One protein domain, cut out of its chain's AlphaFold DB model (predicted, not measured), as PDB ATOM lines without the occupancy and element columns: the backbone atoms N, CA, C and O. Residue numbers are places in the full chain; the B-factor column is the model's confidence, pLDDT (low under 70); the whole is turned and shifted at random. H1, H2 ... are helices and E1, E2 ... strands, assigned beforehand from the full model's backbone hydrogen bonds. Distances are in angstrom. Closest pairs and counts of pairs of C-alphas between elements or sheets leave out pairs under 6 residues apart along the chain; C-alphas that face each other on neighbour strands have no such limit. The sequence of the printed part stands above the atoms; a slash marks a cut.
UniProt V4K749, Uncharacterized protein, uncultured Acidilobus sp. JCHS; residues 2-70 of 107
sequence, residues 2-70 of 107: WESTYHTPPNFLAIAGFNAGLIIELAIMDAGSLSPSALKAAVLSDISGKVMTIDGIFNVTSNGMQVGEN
ATOM      1  N   TRP A   2       7.590 -10.417  20.936       90.00
ATOM      2  CA  TRP A   2       6.735 -11.093  21.934       90.00
ATOM      3  C   TRP A   2       6.945 -12.615  21.971       90.00
ATOM      4  O   TRP A   2       7.390 -13.149  22.980       90.00
ATOM      5  N   GLU A   3       6.703 -13.317  20.860       91.56
ATOM      6  CA  GLU A   3       6.788 -14.789  20.821       91.56
ATOM      7  C   GLU A   3       8.200 -15.322  21.108       91.56
ATOM      8  O   GLU A   3       8.358 -16.395  21.680       91.56
ATOM      9  N   SER A   4       9.239 -14.551  20.778       94.81
ATOM     10  CA  SER A   4      10.622 -14.887  21.132       94.81
ATOM     11  C   SER A   4      10.903 -14.778  22.634       94.81
ATOM     12  O   SER A   4      11.779 -15.481  23.122       94.81
ATOM     13  N   THR A   5      10.191 -13.906  23.353       94.69
ATOM     14  CA  THR A   5      10.375 -13.666  24.794       94.69
ATOM     15  C   THR A   5       9.442 -14.526  25.646       94.69
ATOM     16  O   THR A   5       9.859 -15.041  26.677       94.69
ATOM     17  N   TYR A   6       8.187 -14.682  25.224       93.88
ATOM     18  CA  TYR A   6       7.126 -15.321  26.011       93.88
ATOM     19  C   TYR A   6       6.676 -16.679  25.461       93.88
ATOM     20  O   TYR A   6       5.805 -17.309  26.057       93.88
ATOM     21  N   HIS A   7       7.228 -17.122  24.324       94.69
ATOM     22  CA  HIS A   7       6.975 -18.435  23.707       94.69
ATOM     23  C   HIS A   7       5.489 -18.784  23.511       94.69
ATOM     24  O   HIS A   7       5.105 -19.951  23.472       94.69
ATOM     25  N   THR A   8       4.646 -17.761  23.389       93.00
ATOM     26  CA  THR A   8       3.196 -17.850  23.215       93.00
ATOM     27  C   THR A   8       2.733 -16.696  22.329       93.00
ATOM     28  O   THR A   8       3.358 -15.632  22.372       93.00
ATOM     29  N   PRO A   9       1.653 -16.853  21.545       89.38
ATOM     30  CA  PRO A   9       1.058 -15.731  20.825       89.38
ATOM     31  C   PRO A   9       0.540 -14.659  21.801       89.38
ATOM     32  O   PRO A   9       0.052 -15.006  22.882       89.38
ATOM     33  N   PRO A  10       0.616 -13.359  21.458       90.00
ATOM     34  CA  PRO A  10       0.040 -12.307  22.286       90.00
ATOM     35  C   PRO A  10      -1.486 -12.432  22.325       90.00
ATOM     36  O   PRO A  10      -2.129 -12.770  21.333       90.00
ATOM     37  N   ASN A  11      -2.072 -12.125  23.480       88.94
ATOM     38  CA  ASN A  11      -3.519 -12.051  23.659       88.94
ATOM     39  C   ASN A  11      -3.960 -10.599  23.903       88.94
ATOM     40  O   ASN A  11      -3.137  -9.688  23.986       88.94
ATOM     41  N   PHE A  12      -5.267 -10.382  24.045       88.75
ATOM     42  CA  PHE A  12      -5.824  -9.051  24.291       88.75
ATOM     43  C   PHE A  12      -5.195  -8.347  25.509       88.75
ATOM     44  O   PHE A  12      -4.854  -7.172  25.433       88.75
ATOM     45  N   LEU A  13      -4.958  -9.067  26.612       92.25
ATOM     46  CA  LEU A  13      -4.367  -8.483  27.823       92.25
ATOM     47  C   LEU A  13      -2.903  -8.075  27.622       92.25
ATOM     48  O   LEU A  13      -2.468  -7.065  28.170       92.25
ATOM     49  N   ALA A  14      -2.152  -8.829  26.817       93.94
ATOM     50  CA  ALA A  14      -0.798  -8.456  26.422       93.94
ATOM     51  C   ALA A  14      -0.786  -7.133  25.643       93.94
ATOM     52  O   ALA A  14       0.031  -6.256  25.921       93.94
ATOM     53  N   ILE A  15      -1.723  -6.977  24.704       92.56
ATOM     54  CA  ILE A  15      -1.887  -5.754  23.913       92.56
ATOM     55  C   ILE A  15      -2.286  -4.581  24.815       92.56
ATOM     56  O   ILE A  15      -1.651  -3.530  24.760       92.56
ATOM     57  N   ALA A  16      -3.275  -4.769  25.693       92.94
ATOM     58  CA  ALA A  16      -3.724  -3.737  26.625       92.94
ATOM     59  C   ALA A  16      -2.594  -3.272  27.559       92.94
ATOM     60  O   ALA A  16      -2.387  -2.072  27.731       92.94
ATOM     61  N   GLY A  17      -1.818  -4.208  28.118       94.19
ATOM     62  CA  GLY A  17      -0.677  -3.888  28.979       94.19
ATOM     63  C   GLY A  17       0.434  -3.137  28.244       94.19
ATOM     64  O   GLY A  17       0.962  -2.157  28.768       94.19
ATOM     65  N   PHE A  18       0.753  -3.550  27.013       94.25
ATOM     66  CA  PHE A  18       1.719  -2.847  26.166       94.25
ATOM     67  C   PHE A  18       1.263  -1.414  25.857       94.25
ATOM     68  O   PHE A  18       2.024  -0.469  26.062       94.25
ATOM     69  N   ASN A  19       0.006  -1.243  25.433       94.56
ATOM     70  CA  ASN A  19      -0.564   0.070  25.134       94.56
ATOM     71  C   ASN A  19      -0.567   0.972  26.378       94.56
ATOM     72  O   ASN A  19      -0.165   2.129  26.291       94.56
ATOM     73  N   ALA A  20      -0.956   0.449  27.545       94.62
ATOM     74  CA  ALA A  20      -0.940   1.205  28.796       94.62
ATOM     75  C   ALA A  20       0.473   1.689  29.158       94.62
ATOM     76  O   ALA A  20       0.646   2.854  29.513       94.62
ATOM     77  N   GLY A  21       1.484   0.824  29.021       95.81
ATOM     78  CA  GLY A  21       2.884   1.195  29.235       95.81
ATOM     79  C   GLY A  21       3.336   2.336  28.322       95.81
ATOM     80  O   GLY A  21       3.911   3.306  28.806       95.81
ATOM     81  N   LEU A  22       2.996   2.261  27.032       95.50
ATOM     82  CA  LEU A  22       3.324   3.294  26.044       95.50
ATOM     83  C   LEU A  22       2.665   4.644  26.370       95.50
ATOM     84  O   LEU A  22       3.309   5.686  26.279       95.50
ATOM     85  N   ILE A  23       1.400   4.645  26.800       95.75
ATOM     86  CA  ILE A  23       0.710   5.878  27.211       95.75
ATOM     87  C   ILE A  23       1.319   6.466  28.489       95.75
ATOM     88  O   ILE A  23       1.468   7.683  28.586       95.75
ATOM     89  N   ILE A  24       1.692   5.625  29.460       95.94
ATOM     90  CA  ILE A  24       2.361   6.072  30.689       95.94
ATOM     91  C   ILE A  24       3.720   6.700  30.363       95.94
ATOM     92  O   ILE A  24       4.036   7.764  30.890       95.94
ATOM     93  N   GLU A  25       4.504   6.068  29.489       96.56
ATOM     94  CA  GLU A  25       5.797   6.586  29.037       96.56
ATOM     95  C   GLU A  25       5.651   7.969  28.389       96.56
ATOM     96  O   GLU A  25       6.309   8.917  28.822       96.56
ATOM     97  N   LEU A  26       4.730   8.114  27.430       96.38
ATOM     98  CA  LEU A  26       4.457   9.392  26.768       96.38
ATOM     99  C   LEU A  26       3.997  10.469  27.758       96.38
ATOM    100  O   LEU A  26       4.492  11.592  27.727       96.38
ATOM    101  N   ALA A  27       3.105  10.126  28.691       96.38
ATOM    102  CA  ALA A  27       2.637  11.077  29.695       96.38
ATOM    103  C   ALA A  27       3.783  11.583  30.582       96.38
ATOM    104  O   ALA A  27       3.821  12.766  30.914       96.38
ATOM    105  N   ILE A  28       4.728  10.712  30.951       97.50
ATOM    106  CA  ILE A  28       5.911  11.095  31.732       97.50
ATOM    107  C   ILE A  28       6.837  12.009  30.921       97.50
ATOM    108  O   ILE A  28       7.364  12.971  31.483       97.50
ATOM    109  N   MET A  29       7.032  11.728  29.629       95.94
ATOM    110  CA  MET A  29       7.860  12.552  28.740       95.94
ATOM    111  C   MET A  29       7.285  13.966  28.562       95.94
ATOM    112  O   MET A  29       8.041  14.936  28.618       95.94
ATOM    113  N   ASP A  30       5.962  14.089  28.427       95.38
ATOM    114  CA  ASP A  30       5.303  15.351  28.068       95.38
ATOM    115  C   ASP A  30       4.906  16.213  29.282       95.38
ATOM    116  O   ASP A  30       4.866  17.439  29.198       95.38
ATOM    117  N   ALA A  31       4.636  15.611  30.446       97.00
ATOM    118  CA  ALA A  31       4.074  16.331  31.595       97.00
ATOM    119  C   ALA A  31       5.034  17.318  32.283       97.00
ATOM    120  O   ALA A  31       4.596  18.137  33.096       97.00
ATOM    121  N   GLY A  32       6.349  17.204  32.063       95.12
ATOM    122  CA  GLY A  32       7.373  18.023  32.729       95.12
ATOM    123  C   GLY A  32       7.499  17.821  34.253       95.12
ATOM    124  O   GLY A  32       8.405  18.370  34.876       95.12
ATOM    125  N   SER A  33       6.614  17.036  34.878       96.75
ATOM    126  CA  SER A  33       6.686  16.599  36.276       96.75
ATOM    127  C   SER A  33       5.861  15.326  36.488       96.75
ATOM    128  O   SER A  33       4.942  15.039  35.726       96.75
ATOM    129  N   LEU A  34       6.118  14.610  37.585       97.06
ATOM    130  CA  LEU A  34       5.323  13.439  37.986       97.06
ATOM    131  C   LEU A  34       4.099  13.794  38.845       97.06
ATOM    132  O   LEU A  34       3.508  12.922  39.482       97.06
ATOM    133  N   SER A  35       3.719  15.074  38.917       97.69
ATOM    134  CA  SER A  35       2.512  15.457  39.651       97.69
ATOM    135  C   SER A  35       1.262  14.914  38.936       97.69
ATOM    136  O   SER A  35       1.182  14.993  37.706       97.69
ATOM    137  N   PRO A  36       0.252  14.393  39.662       95.00
ATOM    138  CA  PRO A  36      -0.938  13.818  39.030       95.00
ATOM    139  C   PRO A  36      -1.679  14.783  38.096       95.00
ATOM    140  O   PRO A  36      -2.228  14.365  37.079       95.00
ATOM    141  N   SER A  37      -1.690  16.080  38.417       94.88
ATOM    142  CA  SER A  37      -2.311  17.115  37.587       94.88
ATOM    143  C   SER A  37      -1.563  17.342  36.275       94.88
ATOM    144  O   SER A  37      -2.215  17.471  35.241       94.88
ATOM    145  N   ALA A  38      -0.227  17.359  36.295       96.19
ATOM    146  CA  ALA A  38       0.580  17.510  35.088       96.19
ATOM    147  C   ALA A  38       0.457  16.282  34.175       96.19
ATOM    148  O   ALA A  38       0.200  16.431  32.984       96.19
ATOM    149  N   LEU A  39       0.524  15.074  34.746       95.88
ATOM    150  CA  LEU A  39       0.324  13.823  34.004       95.88
ATOM    151  C   LEU A  39      -1.068  13.766  33.365       95.88
ATOM    152  O   LEU A  39      -1.201  13.468  32.181       95.88
ATOM    153  N   LYS A  40      -2.115  14.114  34.122       93.62
ATOM    154  CA  LYS A  40      -3.480  14.192  33.585       93.62
ATOM    155  C   LYS A  40      -3.586  15.217  32.453       93.62
ATOM    156  O   LYS A  40      -4.253  14.938  31.459       93.62
ATOM    157  N   ALA A  41      -2.967  16.388  32.597       93.88
ATOM    158  CA  ALA A  41      -2.990  17.421  31.567       93.88
ATOM    159  C   ALA A  41      -2.295  16.960  30.278       93.88
ATOM    160  O   ALA A  41      -2.876  17.146  29.210       93.88
ATOM    161  N   ALA A  42      -1.136  16.299  30.385       95.00
ATOM    162  CA  ALA A  42      -0.426  15.717  29.246       95.00
ATOM    163  C   ALA A  42      -1.277  14.649  28.540       95.00
ATOM    164  O   ALA A  42      -1.486  14.712  27.329       95.00
ATOM    165  N   VAL A  43      -1.881  13.725  29.301       95.19
ATOM    166  CA  VAL A  43      -2.783  12.709  28.732       95.19
ATOM    167  C   VAL A  43      -3.937  13.357  27.966       95.19
ATOM    168  O   VAL A  43      -4.197  12.981  26.826       95.19
ATOM    169  N   LEU A  44      -4.625  14.334  28.562       93.88
ATOM    170  CA  LEU A  44      -5.815  14.935  27.955       93.88
ATOM    171  C   LEU A  44      -5.504  15.875  26.784       93.88
ATOM    172  O   LEU A  44      -6.305  15.957  25.857       93.88
ATOM    173  N   SER A  45      -4.383  16.595  26.827       90.38
ATOM    174  CA  SER A  45      -4.083  17.666  25.865       90.38
ATOM    175  C   SER A  45      -3.182  17.188  24.729       90.38
ATOM    176  O   SER A  45      -3.393  17.548  23.567       90.38
ATOM    177  N   ASP A  46      -2.197  16.349  25.045       89.44
ATOM    178  CA  ASP A  46      -1.085  16.042  24.146       89.44
ATOM    179  C   ASP A  46      -1.156  14.632  23.563       89.44
ATOM    180  O   ASP A  46      -0.711  14.428  22.435       89.44
ATOM    181  N   ILE A  47      -1.819  13.700  24.255       95.25
ATOM    182  CA  ILE A  47      -1.862  12.279  23.875       95.25
ATOM    183  C   ILE A  47      -3.244  11.864  23.352       95.25
ATOM    184  O   ILE A  47      -3.354  11.190  22.322       95.25
ATOM    185  N   SER A  48      -4.313  12.265  24.044       95.94
ATOM    186  CA  SER A  48      -5.687  11.870  23.728       95.94
ATOM    187  C   SER A  48      -6.072  12.211  22.284       95.94
ATOM    188  O   SER A  48      -5.964  13.355  21.844       95.94
ATOM    189  N   GLY A  49      -6.534  11.208  21.536       95.94
ATOM    190  CA  GLY A  49      -6.967  11.333  20.143       95.94
ATOM    191  C   GLY A  49      -5.829  11.418  19.120       95.94
ATOM    192  O   GLY A  49      -6.109  11.553  17.930       95.94
ATOM    193  N   LYS A  50      -4.564  11.343  19.552       95.38
ATOM    194  CA  LYS A  50      -3.381  11.540  18.694       95.38
ATOM    195  C   LYS A  50      -2.522  10.286  18.528       95.38
ATOM    196  O   LYS A  50      -1.746  10.209  17.578       95.38
ATOM    197  N   VAL A  51      -2.669   9.294  19.409       95.19
ATOM    198  CA  VAL A  51      -1.882   8.051  19.379       95.19
ATOM    199  C   VAL A  51      -2.713   6.900  18.812       95.19
ATOM    200  O   VAL A  51      -3.724   6.505  19.391       95.19
ATOM    201  N   MET A  52      -2.265   6.335  17.686       95.56
ATOM    202  CA  MET A  52      -2.779   5.064  17.171       95.56
ATOM    203  C   MET A  52      -2.056   3.908  17.865       95.56
ATOM    204  O   MET A  52      -0.841   3.766  17.732       95.56
ATOM    205  N   THR A  53      -2.803   3.081  18.588       94.12
ATOM    206  CA  THR A  53      -2.293   1.871  19.240       94.12
ATOM    207  C   THR A  53      -2.615   0.628  18.409       94.12
ATOM    208  O   THR A  53      -3.294   0.703  17.385       94.12
ATOM    209  N   ILE A  54      -2.167  -0.541  18.873       90.88
ATOM    210  CA  ILE A  54      -2.536  -1.829  18.262       90.88
ATOM    211  C   ILE A  54      -4.048  -2.092  18.382       90.88
ATOM    212  O   ILE A  54      -4.614  -2.777  17.535       90.88
ATOM    213  N   ASP A  55      -4.703  -1.531  19.403       91.25
ATOM    214  CA  ASP A  55      -6.121  -1.767  19.703       91.25
ATOM    215  C   ASP A  55      -7.035  -0.624  19.224       91.25
ATOM    216  O   ASP A  55      -8.229  -0.627  19.486       91.25
ATOM    217  N   GLY A  56      -6.496   0.369  18.505       93.06
ATOM    218  CA  GLY A  56      -7.240   1.541  18.031       93.06
ATOM    219  C   GLY A  56      -6.676   2.870  18.532       93.06
ATOM    220  O   GLY A  56      -5.591   2.928  19.119       93.06
ATOM    221  N   ILE A  57      -7.391   3.966  18.266       96.44
ATOM    222  CA  ILE A  57      -6.960   5.306  18.692       96.44
ATOM    223  C   ILE A  57      -7.135   5.412  20.204       96.44
ATOM    224  O   ILE A  57      -8.245   5.252  20.705       96.44
ATOM    225  N   PHE A  58      -6.065   5.751  20.920       96.88
ATOM    226  CA  PHE A  58      -6.172   6.089  22.329       96.88
ATOM    227  C   PHE A  58      -6.828   7.461  22.471       96.88
ATOM    228  O   PHE A  58      -6.257   8.482  22.082       96.88
ATOM    229  N   ASN A  59      -8.032   7.495  23.031       97.19
ATOM    230  CA  ASN A  59      -8.748   8.725  23.318       97.19
ATOM    231  C   ASN A  59      -9.395   8.631  24.699       97.19
ATOM    232  O   ASN A  59      -9.834   7.569  25.130       97.19
ATOM    233  N   VAL A  60      -9.457   9.750  25.403       95.69
ATOM    234  CA  VAL A  60      -9.995   9.847  26.752       95.69
ATOM    235  C   VAL A  60     -11.020  10.967  26.773       95.69
ATOM    236  O   VAL A  60     -10.780  12.083  26.313       95.69
ATOM    237  N   THR A  61     -12.199  10.674  27.299       90.94
ATOM    238  CA  THR A  61     -13.250  11.674  27.490       90.94
ATOM    239  C   THR A  61     -12.895  12.642  28.624       90.94
ATOM    240  O   THR A  61     -12.034  12.378  29.464       90.94
ATOM    241  N   SER A  62     -13.618  13.758  28.737       84.94
ATOM    242  CA  SER A  62     -13.392  14.744  29.806       84.94
ATOM    243  C   SER A  62     -13.559  14.182  31.230       84.94
ATOM    244  O   SER A  62     -12.951  14.701  32.169       84.94
ATOM    245  N   ASN A  63     -14.344  13.112  31.405       85.69
ATOM    246  CA  ASN A  63     -14.511  12.397  32.675       85.69
ATOM    247  C   ASN A  63     -13.510  11.245  32.889       85.69
ATOM    248  O   ASN A  63     -13.601  10.563  33.906       85.69
ATOM    249  N   GLY A  64     -12.544  11.043  31.987       83.94
ATOM    250  CA  GLY A  64     -11.464  10.068  32.161       83.94
ATOM    251  C   GLY A  64     -11.760   8.658  31.645       83.94
ATOM    252  O   GLY A  64     -11.016   7.738  31.972       83.94
ATOM    253  N   MET A  65     -12.820   8.462  30.856       92.38
ATOM    254  CA  MET A  65     -13.116   7.171  30.231       92.38
ATOM    255  C   MET A  65     -12.274   6.999  28.965       92.38
ATOM    256  O   MET A  65     -12.310   7.860  28.086       92.38
ATOM    257  N   GLN A  66     -11.553   5.881  28.863       91.81
ATOM    258  CA  GLN A  66     -10.874   5.483  27.630       91.81
ATOM    259  C   GLN A  66     -11.903   5.051  26.578       91.81
ATOM    260  O   GLN A  66     -12.829   4.296  26.870       91.81
ATOM    261  N   VAL A  67     -11.737   5.551  25.357       94.62
ATOM    262  CA  VAL A  67     -12.554   5.261  24.176       94.62
ATOM    263  C   VAL A  67     -11.662   5.165  22.936       94.62
ATOM    264  O   VAL A  67     -10.513   5.601  22.956       94.62
ATOM    265  N   GLY A  68     -12.210   4.646  21.833       93.81
ATOM    266  CA  GLY A  68     -11.505   4.544  20.549       93.81
ATOM    267  C   GLY A  68     -10.846   3.188  20.285       93.81
ATOM    268  O   GLY A  68     -10.314   2.982  19.191       93.81
ATOM    269  N   GLU A  69     -10.954   2.258  21.239       91.75
ATOM    270  CA  GLU A  69     -10.684   0.840  21.004       91.75
ATOM    271  C   GLU A  69     -11.566   0.314  19.866       91.75
ATOM    272  O   GLU A  69     -12.746   0.662  19.747       91.75
ATOM    273  N   ASN A  70     -10.986  -0.526  19.016       88.75
ATOM    274  CA  ASN A  70     -11.646  -1.099  17.853       88.75
ATOM    275  C   ASN A  70     -11.384  -2.613  17.782       88.75
ATOM    276  O   ASN A  70     -10.714  -3.083  16.853       88.75
TER     277      ASN A  70
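Overview. This is residues 2 to 70 of the 107 residues of an uncharacterized protein of uncultured Acidilobus sp. JCHS (UniProt V4K749). One long helix, H2, runs through the domain; the short helix H3 crosses close to its last part, and a small three-stranded sheet packs on residues 15 to 26 of H2, mainly through its edge strand E1. Beyond the first residues of H2, residues 3 to 9 stick out as a free arm, and 3 to 6 of these belong to the small helix H1. The printed part has 69 residues, with three named helices followed by three named strands, H1 H2 H3 E1 E2 E3; the sheet's order is E1, E2, E3, all antiparallel, and the class is mixed, helices and strands. The whole is only just loose, close to compact, with a radius of gyration of the C-alphas of 13.4 A, and elongated, spanning 39 by 25 by 16 A.

Arrangement. H1, residues 2 to 6, is apart from H2, residues 12 to 30. H2 touches H3, residues 36 to 47, with its residues 23 to 30 alone; the closest C-alphas, those of Ala 27 and Ala 42, are 5.6 A apart. Their lines are about perpendicular, at 75 degrees. Every O i to N i+4 pair is within hydrogen-bond range in H1 and H2, and 7 of 8 are in H3. E1, residues 51 to 53, E2, residues 56 to 60, and E3, residues 66 to 69, form a meander, each strand the antiparallel neighbour of the one before. The hairpin of E1 and E2 has N 53 and O 56 at 2.8 A and N 58 and O 51 at 2.9 A, within hydrogen-bond range. In the hairpin of E2 and E3, N 67 and O 59 are 2.8 A apart, also within range. H2 is on the sheet, and the two make two layers, one of helix and one of strands; its closest C-alphas to E1 are those of Asn 19 and Thr 53, 6.4 A apart. H3 only grazes the sheet, with its residues 43 to 47; its closest C-alphas to E2 are those of Leu 44 and Val 60, 6.7 A apart.

Along the chain. H1 begins at C-alpha 2, (6.735, -11.093, 21.934), and is 5.9 A long from first to last C-alpha. H2 measures 27.1 A and ends at C-alpha 30, (5.303, 15.351, 28.068). H3 measures 15.3 A. E1, E2 and E3 measure 6.2 A, 12.4 A and 8.1 A, and E3 ends at C-alpha 69, (-10.684, 0.840, 21.004).

Size, cuts and confidence. The C-alphas farthest apart, those of His 7 and Ser 62, are 39.4 A apart. The printed part has no cut, and its five links between named elements are tight. The mean pLDDT of the printed part is 93.7, and no printed residue is under 70.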